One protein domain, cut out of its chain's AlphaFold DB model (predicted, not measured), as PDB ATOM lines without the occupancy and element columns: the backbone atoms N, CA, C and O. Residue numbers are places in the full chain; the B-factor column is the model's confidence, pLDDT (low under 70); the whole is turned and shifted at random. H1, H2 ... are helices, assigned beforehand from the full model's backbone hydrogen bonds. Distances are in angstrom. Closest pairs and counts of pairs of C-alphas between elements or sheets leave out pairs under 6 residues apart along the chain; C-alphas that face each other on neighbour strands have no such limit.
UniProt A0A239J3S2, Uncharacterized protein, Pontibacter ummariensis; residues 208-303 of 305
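AT A GLANCE: This is residues 208 to 303 of the 305 residues of an uncharacterized protein of Pontibacter ummariensis (UniProt A0A239J3S2). Helix H1 lies in the middle, between two pairs of helices: H2 and H3, which meet at a tight turn and stand at a steep angle, and the hairpin of H4 and H5, two helices side by side. H1 meets the first pair through H3 and the hairpin mainly through H4, while H2 and H5 lie farther from the middle. The printed part has 96 residues with five named helices, H1 to H5 in that order, and no named strand; its class is all helix. The whole is compact, with a radius of gyration of the C-alphas of 13.6 A, and rounded, spanning 36 by 30 by 26 A.

HOW THE PARTS SIT: H1, residues 213 to 222, touches H3, residues 249 to 260; the closest C-alphas are those of Lys 214 and Glu 255, 6.8 A apart. The two run the same way at a steep tilt of 47 degrees. H2, residues 234 to 244, touches H3 at the latter's residues 249 to 253 alone, with the C-alphas of Ser 242 and Glu 249 closest at 5.1 A. They run opposite ways at a steep tilt of 69 degrees, only just short of about perpendicular. H4, residues 271 to 283, touches H1 with residues 273 to 277 alone; the closest C-alphas, of Arg 215 and Asn 273, are 6.3 A apart, and the tilt is steep at 57 degrees, the same way. H5, residues 287 to 301, forms a helical hairpin with H4: they touch at a shallow tilt of 19 degrees, opposite ways, with the C-alphas of Leu 278 and Val 290 closest at 5.6 A. H1 and H5 are close but not clearly touching, with the C-alphas of Tyr 222 and Gln 289 closest at 6.3 A. Helix packing is mostly crossed, with 1 of 4 touching pairs at a shallow tilt. H2 is apart from H1, H4 and H5, and H3 is apart from H4 and H5. In H1, H2, H3, H4 and H5 every O i to N i+4 pair is within hydrogen-bond range.

IN THESE COORDINATES: H1 begins at C-alpha 213, (2.811, 5.063, 28.590), and measures 14.4 A from first to last C-alpha. H2 measures 15.2 A and H3 17.0 A. H4 begins at C-alpha 271, (13.564, -6.419, 31.745), and measures 18.3 A. H5, the longest helix with 15 residues, measures 21.1 A and ends at C-alpha 301, (20.726, -10.509, 30.013).

THE WHOLE: The C-alphas farthest apart, of Asp 236 and Gly 302, are 37.6 A apart. The printed part has no cut. The link from H1 to H2 is long, with 11 residues. The mean pLDDT of the printed part is 85.6; it is under 70 at residues 208 to 210, 260 to 267, of which 260 belongs to H3, and 302 to 303.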
ATOM      1  N   GLN A 208      -5.960  -5.207  34.509       54.44
ATOM      2  CA  GLN A 208      -6.392  -4.648  35.800       54.44
ATOM      3  C   GLN A 208      -5.560  -3.433  36.249       54.44
ATOM      4  O   GLN A 208      -5.993  -2.681  37.130       54.44
ATOM      5  N   GLU A 209      -4.385  -3.227  35.650       61.50
ATOM      6  CA  GLU A 209      -3.503  -2.091  35.909       61.50
ATOM      7  C   GLU A 209      -3.499  -1.121  34.721       61.50
ATOM      8  O   GLU A 209      -3.455  -1.531  33.559       61.50
ATOM      9  N   ASP A 210      -3.494   0.185  35.006       68.31
ATOM     10  CA  ASP A 210      -3.285   1.203  33.975       68.31
ATOM     11  C   ASP A 210      -1.958   0.922  33.261       68.31
ATOM     12  O   ASP A 210      -0.882   1.088  33.838       68.31
ATOM     13  N   THR A 211      -2.014   0.519  31.988       80.31
ATOM     14  CA  THR A 211      -0.803   0.235  31.212       80.31
ATOM     15  C   THR A 211       0.030   1.520  31.095       80.31
ATOM     16  O   THR A 211      -0.421   2.488  30.470       80.31
ATOM     17  N   PRO A 212       1.251   1.584  31.665       87.00
ATOM     18  CA  PRO A 212       2.059   2.797  31.627       87.00
ATOM     19  C   PRO A 212       2.382   3.210  30.189       87.00
ATOM     20  O   PRO A 212       2.576   2.354  29.326       87.00
ATOM     21  N   LEU A 213       2.536   4.519  29.936       88.75
ATOM     22  CA  LEU A 213       2.811   5.063  28.590       88.75
ATOM     23  C   LEU A 213       3.968   4.333  27.883       88.75
ATOM     24  O   LEU A 213       3.918   4.066  26.688       88.75
ATOM     25  N   LYS A 214       5.008   3.979  28.640       90.19
ATOM     26  CA  LYS A 214       6.153   3.211  28.148       90.19
ATOM     27  C   LYS A 214       5.745   1.872  27.532       90.19
ATOM     28  O   LYS A 214       6.152   1.562  26.417       90.19
ATOM     29  N   ARG A 215       4.912   1.106  28.240       90.56
ATOM     30  CA  ARG A 215       4.413  -0.194  27.783       90.56
ATOM     31  C   ARG A 215       3.453  -0.019  26.604       90.56
ATOM     32  O   ARG A 215       3.598  -0.727  25.619       90.56
ATOM     33  N   GLN A 216       2.581   0.994  26.635       91.06
ATOM     34  CA  GLN A 216       1.700   1.337  25.504       91.06
ATOM     35  C   GLN A 216       2.492   1.621  24.217       91.06
ATOM     36  O   GLN A 216       2.197   1.051  23.171       91.06
ATOM     37  N   LEU A 217       3.533   2.458  24.288       91.88
ATOM     38  CA  LEU A 217       4.361   2.774  23.121       91.88
ATOM     39  C   LEU A 217       5.182   1.573  22.635       91.88
ATOM     40  O   LEU A 217       5.374   1.432  21.432       91.88
ATOM     41  N   LEU A 218       5.654   0.704  23.536       91.50
ATOM     42  CA  LEU A 218       6.327  -0.529  23.129       91.50
ATOM     43  C   LEU A 218       5.361  -1.508  22.449       91.50
ATOM     44  O   LEU A 218       5.728  -2.073  21.426       91.50
ATOM     45  N   ILE A 219       4.123  -1.655  22.939       92.56
ATOM     46  CA  ILE A 219       3.089  -2.439  22.243       92.56
ATOM     47  C   ILE A 219       2.915  -1.898  20.821       92.56
ATOM     48  O   ILE A 219       2.972  -2.661  19.859       92.56
ATOM     49  N   MET A 220       2.763  -0.578  20.666       92.94
ATOM     50  CA  MET A 220       2.616   0.048  19.348       92.94
ATOM     51  C   MET A 220       3.849  -0.136  18.449       92.94
ATOM     52  O   MET A 220       3.697  -0.210  17.231       92.94
ATOM     53  N   LEU A 221       5.057  -0.198  19.018       91.38
ATOM     54  CA  LEU A 221       6.287  -0.476  18.273       91.38
ATOM     55  C   LEU A 221       6.280  -1.905  17.718       91.38
ATOM     56  O   LEU A 221       6.366  -2.083  16.511       91.38
ATOM     57  N   TYR A 222       6.137  -2.909  18.587       90.75
ATOM     58  CA  TYR A 222       6.236  -4.324  18.199       90.75
ATOM     59  C   TYR A 222       5.047  -4.807  17.358       90.75
ATOM     60  O   TYR A 222       5.164  -5.761  16.600       90.75
ATOM     61  N   THR A 223       3.905  -4.123  17.431       91.62
ATOM     62  CA  THR A 223       2.762  -4.375  16.534       91.62
ATOM     63  C   THR A 223       2.855  -3.607  15.205       91.62
ATOM     64  O   THR A 223       1.925  -3.653  14.397       91.62
ATOM     65  N   GLY A 224       3.943  -2.862  14.967       89.81
ATOM     66  CA  GLY A 224       4.174  -2.085  13.742       89.81
ATOM     67  C   GLY A 224       3.267  -0.856  13.584       89.81
ATOM     68  O   GLY A 224       3.225  -0.239  12.519       89.81
ATOM     69  N   MET A 225       2.510  -0.478  14.620       91.88
ATOM     70  CA  MET A 225       1.640   0.701  14.582       91.88
ATOM     71  C   MET A 225       2.443   2.003  14.525       91.88
ATOM     72  O   MET A 225       2.011   2.944  13.859       91.88
ATOM     73  N   LEU A 226       3.596   2.072  15.202       90.62
ATOM     74  CA  LEU A 226       4.459   3.258  15.143       90.62
ATOM     75  C   LEU A 226       5.085   3.443  13.757       90.62
ATOM     76  O   LEU A 226       5.059   4.562  13.247       90.62
ATOM     77  N   ASP A 227       5.549   2.364  13.127       88.88
ATOM     78  CA  ASP A 227       6.196   2.406  11.807       88.88
ATOM     79  C   ASP A 227       5.236   2.926  10.726       88.88
ATOM     80  O   ASP A 227       5.603   3.715   9.854       88.88
ATOM     81  N   LYS A 228       3.944   2.582  10.832       91.19
ATOM     82  CA  LYS A 228       2.897   3.123   9.950       91.19
ATOM     83  C   LYS A 228       2.759   4.643  10.040       91.19
ATOM     84  O   LYS A 228       2.236   5.247   9.108       91.19
ATOM     85  N   LEU A 229       3.226   5.273  11.118       91.19
ATOM     86  CA  LEU A 229       3.178   6.721  11.326       91.19
ATOM     87  C   LEU A 229       4.493   7.432  10.967       91.19
ATOM     88  O   LEU A 229       4.567   8.650  11.125       91.19
ATOM     89  N   ASP A 230       5.517   6.735  10.466       87.12
ATOM     90  CA  ASP A 230       6.833   7.339  10.182       87.12
ATOM     91  C   ASP A 230       6.818   8.369   9.045       87.12
ATOM     92  O   ASP A 230       7.655   9.270   9.001       87.12
ATOM     93  N   HIS A 231       5.830   8.292   8.154       89.50
ATOM     94  CA  HIS A 231       5.614   9.288   7.103       89.50
ATOM     95  C   HIS A 231       5.028  10.611   7.637       89.50
ATOM     96  O   HIS A 231       5.041  11.629   6.940       89.50
ATOM     97  N   VAL A 232       4.494  10.617   8.864       92.38
ATOM     98  CA  VAL A 232       3.893  11.795   9.495       92.38
ATOM     99  C   VAL A 232       4.986  12.634  10.154       92.38
ATOM    100  O   VAL A 232       5.843  12.124  10.874       92.38
ATOM    101  N   LYS A 233       4.940  13.959   9.969       94.12
ATOM    102  CA  LYS A 233       5.877  14.880  10.631       94.12
ATOM    103  C   LYS A 233       5.851  14.669  12.147       94.12
ATOM    104  O   LYS A 233       4.783  14.619  12.748       94.12
ATOM    105  N   ASN A 234       7.028  14.661  12.779       90.75
ATOM    106  CA  ASN A 234       7.188  14.375  14.214       90.75
ATOM    107  C   ASN A 234       6.213  15.134  15.129       90.75
ATOM    108  O   ASN A 234       5.672  14.547  16.059       90.75
ATOM    109  N   LYS A 235       5.975  16.427  14.871       93.50
ATOM    110  CA  LYS A 235       5.034  17.244  15.654       93.50
ATOM    111  C   LYS A 235       3.600  16.714  15.554       93.50
ATOM    112  O   LYS A 235       2.948  16.500  16.570       93.50
ATOM    113  N   ASP A 236       3.135  16.455  14.336       95.38
ATOM    114  CA  ASP A 236       1.772  15.982  14.086       95.38
ATOM    115  C   ASP A 236       1.586  14.539  14.577       95.38
ATOM    116  O   ASP A 236       0.555  14.216  15.164       95.38
ATOM    117  N   ARG A 237       2.625  13.697  14.455       93.38
ATOM    118  CA  ARG A 237       2.665  12.346  15.034       93.38
ATOM    119  C   ARG A 237       2.537  12.375  16.557       93.38
ATOM    120  O   ARG A 237       1.727  11.642  17.118       93.38
ATOM    121  N   ASN A 238       3.300  13.236  17.232       93.62
ATOM    122  CA  ASN A 238       3.233  13.365  18.688       93.62
ATOM    123  C   ASN A 238       1.856  13.859  19.143       93.62
ATOM    124  O   ASN A 238       1.327  13.340  20.123       93.62
ATOM    125  N   LYS A 239       1.264  14.815  18.415       94.50
ATOM    126  CA  LYS A 239      -0.089  15.317  18.674       94.50
ATOM    127  C   LYS A 239      -1.161  14.242  18.464       94.50
ATOM    128  O   LYS A 239      -2.105  14.150  19.243       94.50
ATOM    129  N   LEU A 240      -1.026  13.408  17.436       94.38
ATOM    130  CA  LEU A 240      -1.940  12.286  17.214       94.38
ATOM    131  C   LEU A 240      -1.868  11.287  18.378       94.38
ATOM    132  O   LEU A 240      -2.885  10.954  18.982       94.38
ATOM    133  N   LEU A 241      -0.658  10.859  18.740       93.31
ATOM    134  CA  LEU A 241      -0.436   9.912  19.835       93.31
ATOM    135  C   LEU A 241      -0.831  10.485  21.203       93.31
ATOM    136  O   LEU A 241      -1.298   9.737  22.057       93.31
ATOM    137  N   SER A 242      -0.694  11.799  21.415       93.00
ATOM    138  CA  SER A 242      -1.133  12.451  22.655       93.00
ATOM    139  C   SER A 242      -2.644  12.339  22.850       93.00
ATOM    140  O   SER A 242      -3.102  12.130  23.972       93.00
ATOM    141  N   VAL A 243      -3.406  12.427  21.754       90.69
ATOM    142  CA  VAL A 243      -4.860  12.224  21.763       90.69
ATOM    143  C   VAL A 243      -5.189  10.745  21.964       90.69
ATOM    144  O   VAL A 243      -5.958  10.422  22.863       90.69
ATOM    145  N   LEU A 244      -4.574   9.848  21.187       90.31
ATOM    146  CA  LEU A 244      -4.864   8.408  21.235       90.31
ATOM    147  C   LEU A 244      -4.559   7.771  22.596       90.31
ATOM    148  O   LEU A 244      -5.327   6.945  23.074       90.31
ATOM    149  N   LEU A 245      -3.441   8.150  23.218       90.00
ATOM    150  CA  LEU A 245      -2.992   7.573  24.490       90.00
ATOM    151  C   LEU A 245      -3.418   8.407  25.704       90.00
ATOM    152  O   LEU A 245      -3.109   8.040  26.838       90.00
ATOM    153  N   ASN A 246      -4.103   9.533  25.477       86.62
ATOM    154  CA  ASN A 246      -4.483  10.500  26.504       86.62
ATOM    155  C   ASN A 246      -3.289  10.896  27.402       86.62
ATOM    156  O   ASN A 246      -3.265  10.654  28.615       86.62
ATOM    157  N   ARG A 247      -2.234  11.441  26.784       89.56
ATOM    158  CA  ARG A 247      -0.985  11.877  27.445       89.56
ATOM    159  C   ARG A 247      -0.529  13.219  26.891       89.56
ATOM    160  O   ARG A 247      -0.967  13.634  25.829       89.56
ATOM    161  N   SER A 248       0.391  13.899  27.576       91.88
ATOM    162  CA  SER A 248       0.946  15.153  27.055       91.88
ATOM    163  C   SER A 248       1.842  14.911  25.831       91.88
ATOM    164  O   SER A 248       2.615  13.950  25.807       91.88
ATOM    165  N   GLU A 249       1.798  15.810  24.839       93.62
ATOM    166  CA  GLU A 249       2.666  15.753  23.647       93.62
ATOM    167  C   GLU A 249       4.156  15.688  24.033       93.62
ATOM    168  O   GLU A 249       4.942  14.957  23.427       93.62
ATOM    169  N   GLN A 250       4.543  16.399  25.098       92.25
ATOM    170  CA  GLN A 250       5.910  16.400  25.610       92.25
ATOM    171  C   GLN A 250       6.313  15.035  26.192       92.25
ATOM    172  O   GLN A 250       7.426  14.574  25.939       92.25
ATOM    173  N   SER A 251       5.421  14.366  26.929       90.50
ATOM    174  CA  SER A 251       5.660  13.008  27.439       90.50
ATOM    175  C   SER A 251       5.829  12.009  26.294       90.50
ATOM    176  O   SER A 251       6.782  11.231  26.311       90.50
ATOM    177  N   ILE A 252       4.965  12.077  25.271       92.38
ATOM    178  CA  ILE A 252       5.069  11.248  24.059       92.38
ATOM    179  C   ILE A 252       6.424  11.458  23.378       92.38
ATOM    180  O   ILE A 252       7.152  10.499  23.128       92.38
ATOM    181  N   LYS A 253       6.796  12.719  23.123       90.75
ATOM    182  CA  LYS A 253       8.065  13.077  22.476       90.75
ATOM    183  C   LYS A 253       9.271  12.513  23.229       90.75
ATOM    184  O   LYS A 253      10.181  11.959  22.604       90.75
ATOM    185  N   THR A 254       9.291  12.673  24.552       89.50
ATOM    186  CA  THR A 254      10.380  12.171  25.398       89.50
ATOM    187  C   THR A 254      10.493  10.653  25.297       89.50
ATOM    188  O   THR A 254      11.590  10.150  25.062       89.50
ATOM    189  N   GLU A 255       9.385   9.919  25.414       88.69
ATOM    190  CA  GLU A 255       9.436   8.454  25.392       88.69
ATOM    191  C   GLU A 255       9.719   7.880  23.996       88.69
ATOM    192  O   GLU A 255      10.547   6.980  23.883       88.69
ATOM    193  N   LEU A 256       9.172   8.449  22.915       87.56
ATOM    194  CA  LEU A 256       9.535   8.045  21.546       87.56
ATOM    195  C   LEU A 256      11.036   8.221  21.272       87.56
ATOM    196  O   LEU A 256      11.673   7.364  20.663       87.56
ATOM    197  N   THR A 257      11.634   9.305  21.773       84.25
ATOM    198  CA  THR A 257      13.087   9.524  21.659       84.25
ATOM    199  C   THR A 257      13.883   8.435  22.386       84.25
ATOM    200  O   THR A 257      14.971   8.063  21.942       84.25
ATOM    201  N   ASN A 258      13.343   7.909  23.488       81.38
ATOM    202  CA  ASN A 258      13.953   6.822  24.248       81.38
ATOM    203  C   ASN A 258      13.775   5.456  23.569       81.38
ATOM    204  O   ASN A 258      14.576   4.568  23.829       81.38
ATOM    205  N   ILE A 259      12.772   5.273  22.706       77.94
ATOM    206  CA  ILE A 259      12.529   4.004  21.998       77.94
ATOM    207  C   ILE A 259      13.537   3.765  20.869       77.94
ATOM    208  O   ILE A 259      14.014   2.640  20.700       77.94
ATOM    209  N   HIS A 260      13.843   4.811  20.095       66.12
ATOM    210  CA  HIS A 260      14.610   4.694  18.848       66.12
ATOM    211  C   HIS A 260      16.131   4.771  19.016       66.12
ATOM    212  O   HIS A 260      16.870   4.422  18.094       66.12
ATOM    213  N   LYS A 261      16.638   5.221  20.166       60.72
ATOM    214  CA  LYS A 261      18.079   5.136  20.430       60.72
ATOM    215  C   LYS A 261      18.426   3.649  20.673       60.72
ATOM    216  O   LYS A 261      17.596   2.908  21.187       60.72
ATOM    217  N   ARG A 262      19.624   3.189  20.274       53.66
ATOM    218  CA  ARG A 262      20.124   1.798  20.478       53.66
ATOM    219  C   ARG A 262      21.313   1.655  21.460       53.66
ATOM    220  O   ARG A 262      21.775   0.549  21.708       53.66
ATOM    221  N   SER A 263      21.834   2.740  22.040       50.53
ATOM    222  CA  SER A 263      22.901   2.734  23.062       50.53
ATOM    223  C   SER A 263      22.494   2.251  24.476       50.53
ATOM    224  O   SER A 263      21.422   2.554  24.976       50.53
ATOM    225  N   ARG A 264      23.427   1.555  25.136       45.94
ATOM    226  CA  ARG A 264      23.340   0.620  26.285       45.94
ATOM    227  C   ARG A 264      22.606   0.986  27.598       45.94
ATOM    228  O   ARG A 264      22.695   0.196  28.529       45.94
ATOM    229  N   VAL A 265      21.870   2.091  27.732       48.72
ATOM    230  CA  VAL A 265      21.118   2.380  28.978       48.72
ATOM    231  C   VAL A 265      19.736   2.942  28.646       48.72
ATOM    232  O   VAL A 265      19.559   4.153  28.510       48.72
ATOM    233  N   TYR A 266      18.742   2.066  28.488       56.69
ATOM    234  CA  TYR A 266      17.370   2.469  28.169       56.69
ATOM    235  C   TYR A 266      16.486   2.585  29.403       56.69
ATOM    236  O   TYR A 266      16.350   1.645  30.174       56.69
ATOM    237  N   LYS A 267      15.781   3.719  29.526       65.56
ATOM    238  CA  LYS A 267      14.700   3.914  30.512       65.56
ATOM    239  C   LYS A 267      13.396   3.180  30.167       65.56
ATOM    240  O   LYS A 267      12.510   3.130  31.021       65.56
ATOM    241  N   ILE A 268      13.238   2.714  28.925       78.62
ATOM    242  CA  ILE A 268      12.006   2.081  28.426       78.62
ATOM    243  C   ILE A 268      12.184   0.591  28.106       78.62
ATOM    244  O   ILE A 268      11.308  -0.194  28.442       78.62
ATOM    245  N   ARG A 269      13.331   0.185  27.548       80.81
ATOM    246  CA  ARG A 269      13.688  -1.220  27.275       80.81
ATOM    247  C   ARG A 269      14.292  -1.879  28.520       80.81
ATOM    248  O   ARG A 269      15.491  -2.138  28.569       80.81
ATOM    249  N   THR A 270      13.483  -2.027  29.560       86.25
ATOM    250  CA  THR A 270      13.856  -2.709  30.807       86.25
ATOM    251  C   THR A 270      13.371  -4.155  30.771       86.25
ATOM    252  O   THR A 270      12.407  -4.451  30.067       86.25
ATOM    253  N   GLU A 271      14.007  -5.028  31.555       87.75
ATOM    254  CA  GLU A 271      13.564  -6.419  31.745       87.75
ATOM    255  C   GLU A 271      12.075  -6.468  32.105       87.75
ATOM    256  O   GLU A 271      11.298  -7.090  31.400       87.75
ATOM    257  N   GLU A 272      11.655  -5.675  33.093       89.31
ATOM    258  CA  GLU A 272      10.254  -5.562  33.517       89.31
ATOM    259  C   GLU A 272       9.278  -5.254  32.365       89.31
ATOM    260  O   GLU A 272       8.222  -5.875  32.253       89.31
ATOM    261  N   ASN A 273       9.611  -4.300  31.486       90.12
ATOM    262  CA  ASN A 273       8.718  -3.928  30.387       90.12
ATOM    263  C   ASN A 273       8.674  -4.996  29.293       90.12
ATOM    264  O   ASN A 273       7.629  -5.167  28.669       90.12
ATOM    265  N   TYR A 274       9.782  -5.695  29.046       91.12
ATOM    266  CA  TYR A 274       9.800  -6.783  28.076       91.12
ATOM    267  C   TYR A 274       9.146  -8.054  28.604       91.12
ATOM    268  O   TYR A 274       8.428  -8.683  27.838       91.12
ATOM    269  N   SER A 275       9.294  -8.388  29.887       90.25
ATOM    270  CA  SER A 275       8.549  -9.492  30.499       90.25
ATOM    271  C   SER A 275       7.041  -9.257  30.395       90.25
ATOM    272  O   SER A 275       6.316 -10.140  29.960       90.25
ATOM    273  N   PHE A 276       6.574  -8.028  30.651       90.69
ATOM    274  CA  PHE A 276       5.170  -7.668  30.423       90.69
ATOM    275  C   PHE A 276       4.726  -7.873  28.963       90.69
ATOM    276  O   PHE A 276       3.631  -8.372  28.716       90.69
ATOM    277  N   LEU A 277       5.541  -7.451  27.986       91.81
ATOM    278  CA  LEU A 277       5.215  -7.617  26.562       91.81
ATOM    279  C   LEU A 277       5.180  -9.086  26.164       91.81
ATOM    280  O   LEU A 277       4.307  -9.472  25.394       91.81
ATOM    281  N   LEU A 278       6.111  -9.879  26.694       92.62
ATOM    282  CA  LEU A 278       6.175 -11.313  26.470       92.62
ATOM    283  C   LEU A 278       4.886 -11.981  26.956       92.62
ATOM    284  O   LEU A 278       4.193 -12.597  26.151       92.62
ATOM    285  N   ASP A 279       4.508 -11.747  28.216       90.81
ATOM    286  CA  ASP A 279       3.279 -12.290  28.804       90.81
ATOM    287  C   ASP A 279       2.035 -11.875  28.003       90.81
ATOM    288  O   ASP A 279       1.152 -12.688  27.724       90.81
ATOM    289  N   LEU A 280       1.961 -10.598  27.607       91.44
ATOM    290  CA  LEU A 280       0.845 -10.077  26.823       91.44
ATOM    291  C   LEU A 280       0.761 -10.749  25.448       91.44
ATOM    292  O   LEU A 280      -0.315 -11.192  25.050       91.44
ATOM    293  N   PHE A 281       1.873 -10.815  24.714       94.25
ATOM    294  CA  PHE A 281       1.912 -11.369  23.361       94.25
ATOM    295  C   PHE A 281       1.701 -12.882  23.338       94.25
ATOM    296  O   PHE A 281       1.052 -13.372  22.414       94.25
ATOM    297  N   GLU A 282       2.149 -13.612  24.362       92.62
ATOM    298  CA  GLU A 282       1.834 -15.033  24.530       92.62
ATOM    299  C   GLU A 282       0.330 -15.249  24.751       92.62
ATOM    300  O   GLU A 282      -0.274 -16.104  24.099       92.62
ATOM    301  N   GLN A 283      -0.312 -14.425  25.588       88.81
ATOM    302  CA  GLN A 283      -1.756 -14.519  25.838       88.81
ATOM    303  C   GLN A 283      -2.605 -14.244  24.597       88.81
ATOM    304  O   GLN A 283      -3.637 -14.890  24.409       88.81
ATOM    305  N   VAL A 284      -2.181 -13.306  23.745       90.38
ATOM    306  CA  VAL A 284      -2.882 -12.983  22.490       90.38
ATOM    307  C   VAL A 284      -2.354 -13.752  21.272       90.38
ATOM    308  O   VAL A 284      -2.810 -13.502  20.159       90.38
ATOM    309  N   GLN A 285      -1.428 -14.698  21.472       92.31
ATOM    310  CA  GLN A 285      -0.875 -15.590  20.441       92.31
ATOM    311  C   GLN A 285      -0.156 -14.871  19.281       92.31
ATOM    312  O   GLN A 285      -0.187 -15.313  18.131       92.31
ATOM    313  N   LEU A 286       0.540 -13.771  19.579       93.94
ATOM    314  CA  LEU A 286       1.380 -13.036  18.626       93.94
ATOM    315  C   LEU A 286       2.794 -13.638  18.561       93.94
ATOM    316  O   LEU A 286       3.768 -13.042  19.017       93.94
ATOM    317  N   ASN A 287       2.898 -14.851  18.006       93.56
ATOM    318  CA  ASN A 287       4.111 -15.682  18.057       93.56
ATOM    319  C   ASN A 287       5.369 -15.009  17.477       93.56
ATOM    320  O   ASN A 287       6.458 -15.188  18.015       93.56
ATOM    321  N   GLU A 288       5.237 -14.230  16.401       93.75
ATOM    322  CA  GLU A 288       6.373 -13.508  15.811       93.75
ATOM    323  C   GLU A 288       6.929 -12.469  16.795       93.75
ATOM    324  O   GLU A 288       8.128 -12.438  17.068       93.75
ATOM    325  N   GLN A 289       6.044 -11.679  17.408       94.94
ATOM    326  CA  GLN A 289       6.414 -10.661  18.391       94.94
ATOM    327  C   GLN A 289       6.952 -11.281  19.688       94.94
ATOM    328  O   GLN A 289       7.850 -10.709  20.305       94.94
ATOM    329  N   VAL A 290       6.451 -12.452  20.095       94.12
ATOM    330  CA  VAL A 290       6.998 -13.224  21.224       94.12
ATOM    331  C   VAL A 290       8.481 -13.529  20.997       94.12
ATOM    332  O   VAL A 290       9.310 -13.238  21.860       94.12
ATOM    333  N   GLU A 291       8.839 -14.058  19.826       94.06
ATOM    334  CA  GLU A 291      10.232 -14.389  19.507       94.06
ATOM    335  C   GLU A 291      11.112 -13.135  19.375       94.06
ATOM    336  O   GLU A 291      12.255 -13.122  19.840       94.06
ATOM    337  N   GLU A 292      10.591 -12.042  18.816       91.75
ATOM    338  CA  GLU A 292      11.302 -10.758  18.786       91.75
ATOM    339  C   GLU A 292      11.617 -10.226  20.193       91.75
ATOM    340  O   GLU A 292      12.754  -9.825  20.463       91.75
ATOM    341  N   VAL A 293      10.642 -10.256  21.108       91.88
ATOM    342  CA  VAL A 293      10.813  -9.773  22.487       91.88
ATOM    343  C   VAL A 293      11.758 -10.677  23.286       91.88
ATOM    344  O   VAL A 293      12.613 -10.152  24.004       91.88
ATOM    345  N   LYS A 294      11.688 -12.009  23.124       92.31
ATOM    346  CA  LYS A 294      12.646 -12.951  23.744       92.31
ATOM    347  C   LYS A 294      14.084 -12.648  23.337       92.31
ATOM    348  O   LYS A 294      14.949 -12.502  24.197       92.31
ATOM    349  N   ASN A 295      14.325 -12.448  22.041       90.19
ATOM    350  CA  ASN A 295      15.651 -12.097  21.533       90.19
ATOM    351  C   ASN A 295      16.187 -10.788  22.142       90.19
ATOM    352  O   ASN A 295      17.393 -10.640  22.345       90.19
ATOM    353  N   GLU A 296      15.323  -9.809  22.416       87.75
ATOM    354  CA  GLU A 296      15.719  -8.551  23.059       87.75
ATOM    355  C   GLU A 296      15.974  -8.708  24.568       87.75
ATOM    356  O   GLU A 296      16.922  -8.104  25.083       87.75
ATOM    357  N   LEU A 297      15.200  -9.546  25.267       87.88
ATOM    358  CA  LEU A 297      15.460  -9.937  26.661       87.88
ATOM    359  C   LEU A 297      16.804 -10.661  26.803       87.88
ATOM    360  O   LEU A 297      17.614 -10.297  27.660       87.88
ATOM    361  N   ASP A 298      17.089 -11.614  25.918       86.69
ATOM    362  CA  ASP A 298      18.350 -12.359  25.915       86.69
ATOM    363  C   ASP A 298      19.551 -11.438  25.692       86.69
ATOM    364  O   ASP A 298      20.578 -11.568  26.362       86.69
ATOM    365  N   LYS A 299      19.424 -10.440  24.806       84.38
ATOM    366  CA  LYS A 299      20.466  -9.419  24.605       84.38
ATOM    367  C   LYS A 299      20.696  -8.569  25.850       84.38
ATOM    368  O   LYS A 299      21.843  -8.216  26.110       84.38
ATOM    369  N   LEU A 300      19.652  -8.217  26.605       80.25
ATOM    370  CA  LEU A 300      19.797  -7.465  27.859       80.25
ATOM    371  C   LEU A 300      20.500  -8.297  28.938       80.25
ATOM    372  O   LEU A 300      21.393  -7.792  29.618       80.25
ATOM    373  N   ASN A 301      20.151  -9.579  29.039       77.19
ATOM    374  CA  ASN A 301      20.726 -10.509  30.013       77.19
ATOM    375  C   ASN A 301      22.147 -10.968  29.628       77.19
ATOM    376  O   ASN A 301      22.975 -11.251  30.497       77.19
ATOM    377  N   GLY A 302      22.469 -10.962  28.332       63.84
ATOM    378  CA  GLY A 302      23.756 -11.354  27.752       63.84
ATOM    379  C   GLY A 302      24.891 -10.325  27.852       63.84
ATOM    380  O   GLY A 302      25.990 -10.603  27.379       63.84
ATOM    381  N   VAL A 303      24.683  -9.160  28.485       50.25
ATOM    382  CA  VAL A 303      25.735  -8.140  28.734       50.25
ATOM    383  C   VAL A 303      26.490  -8.380  30.060       50.25
ATOM    384  O   VAL A 303      27.251  -7.534  30.520       50.25
TER     385      VAL A 303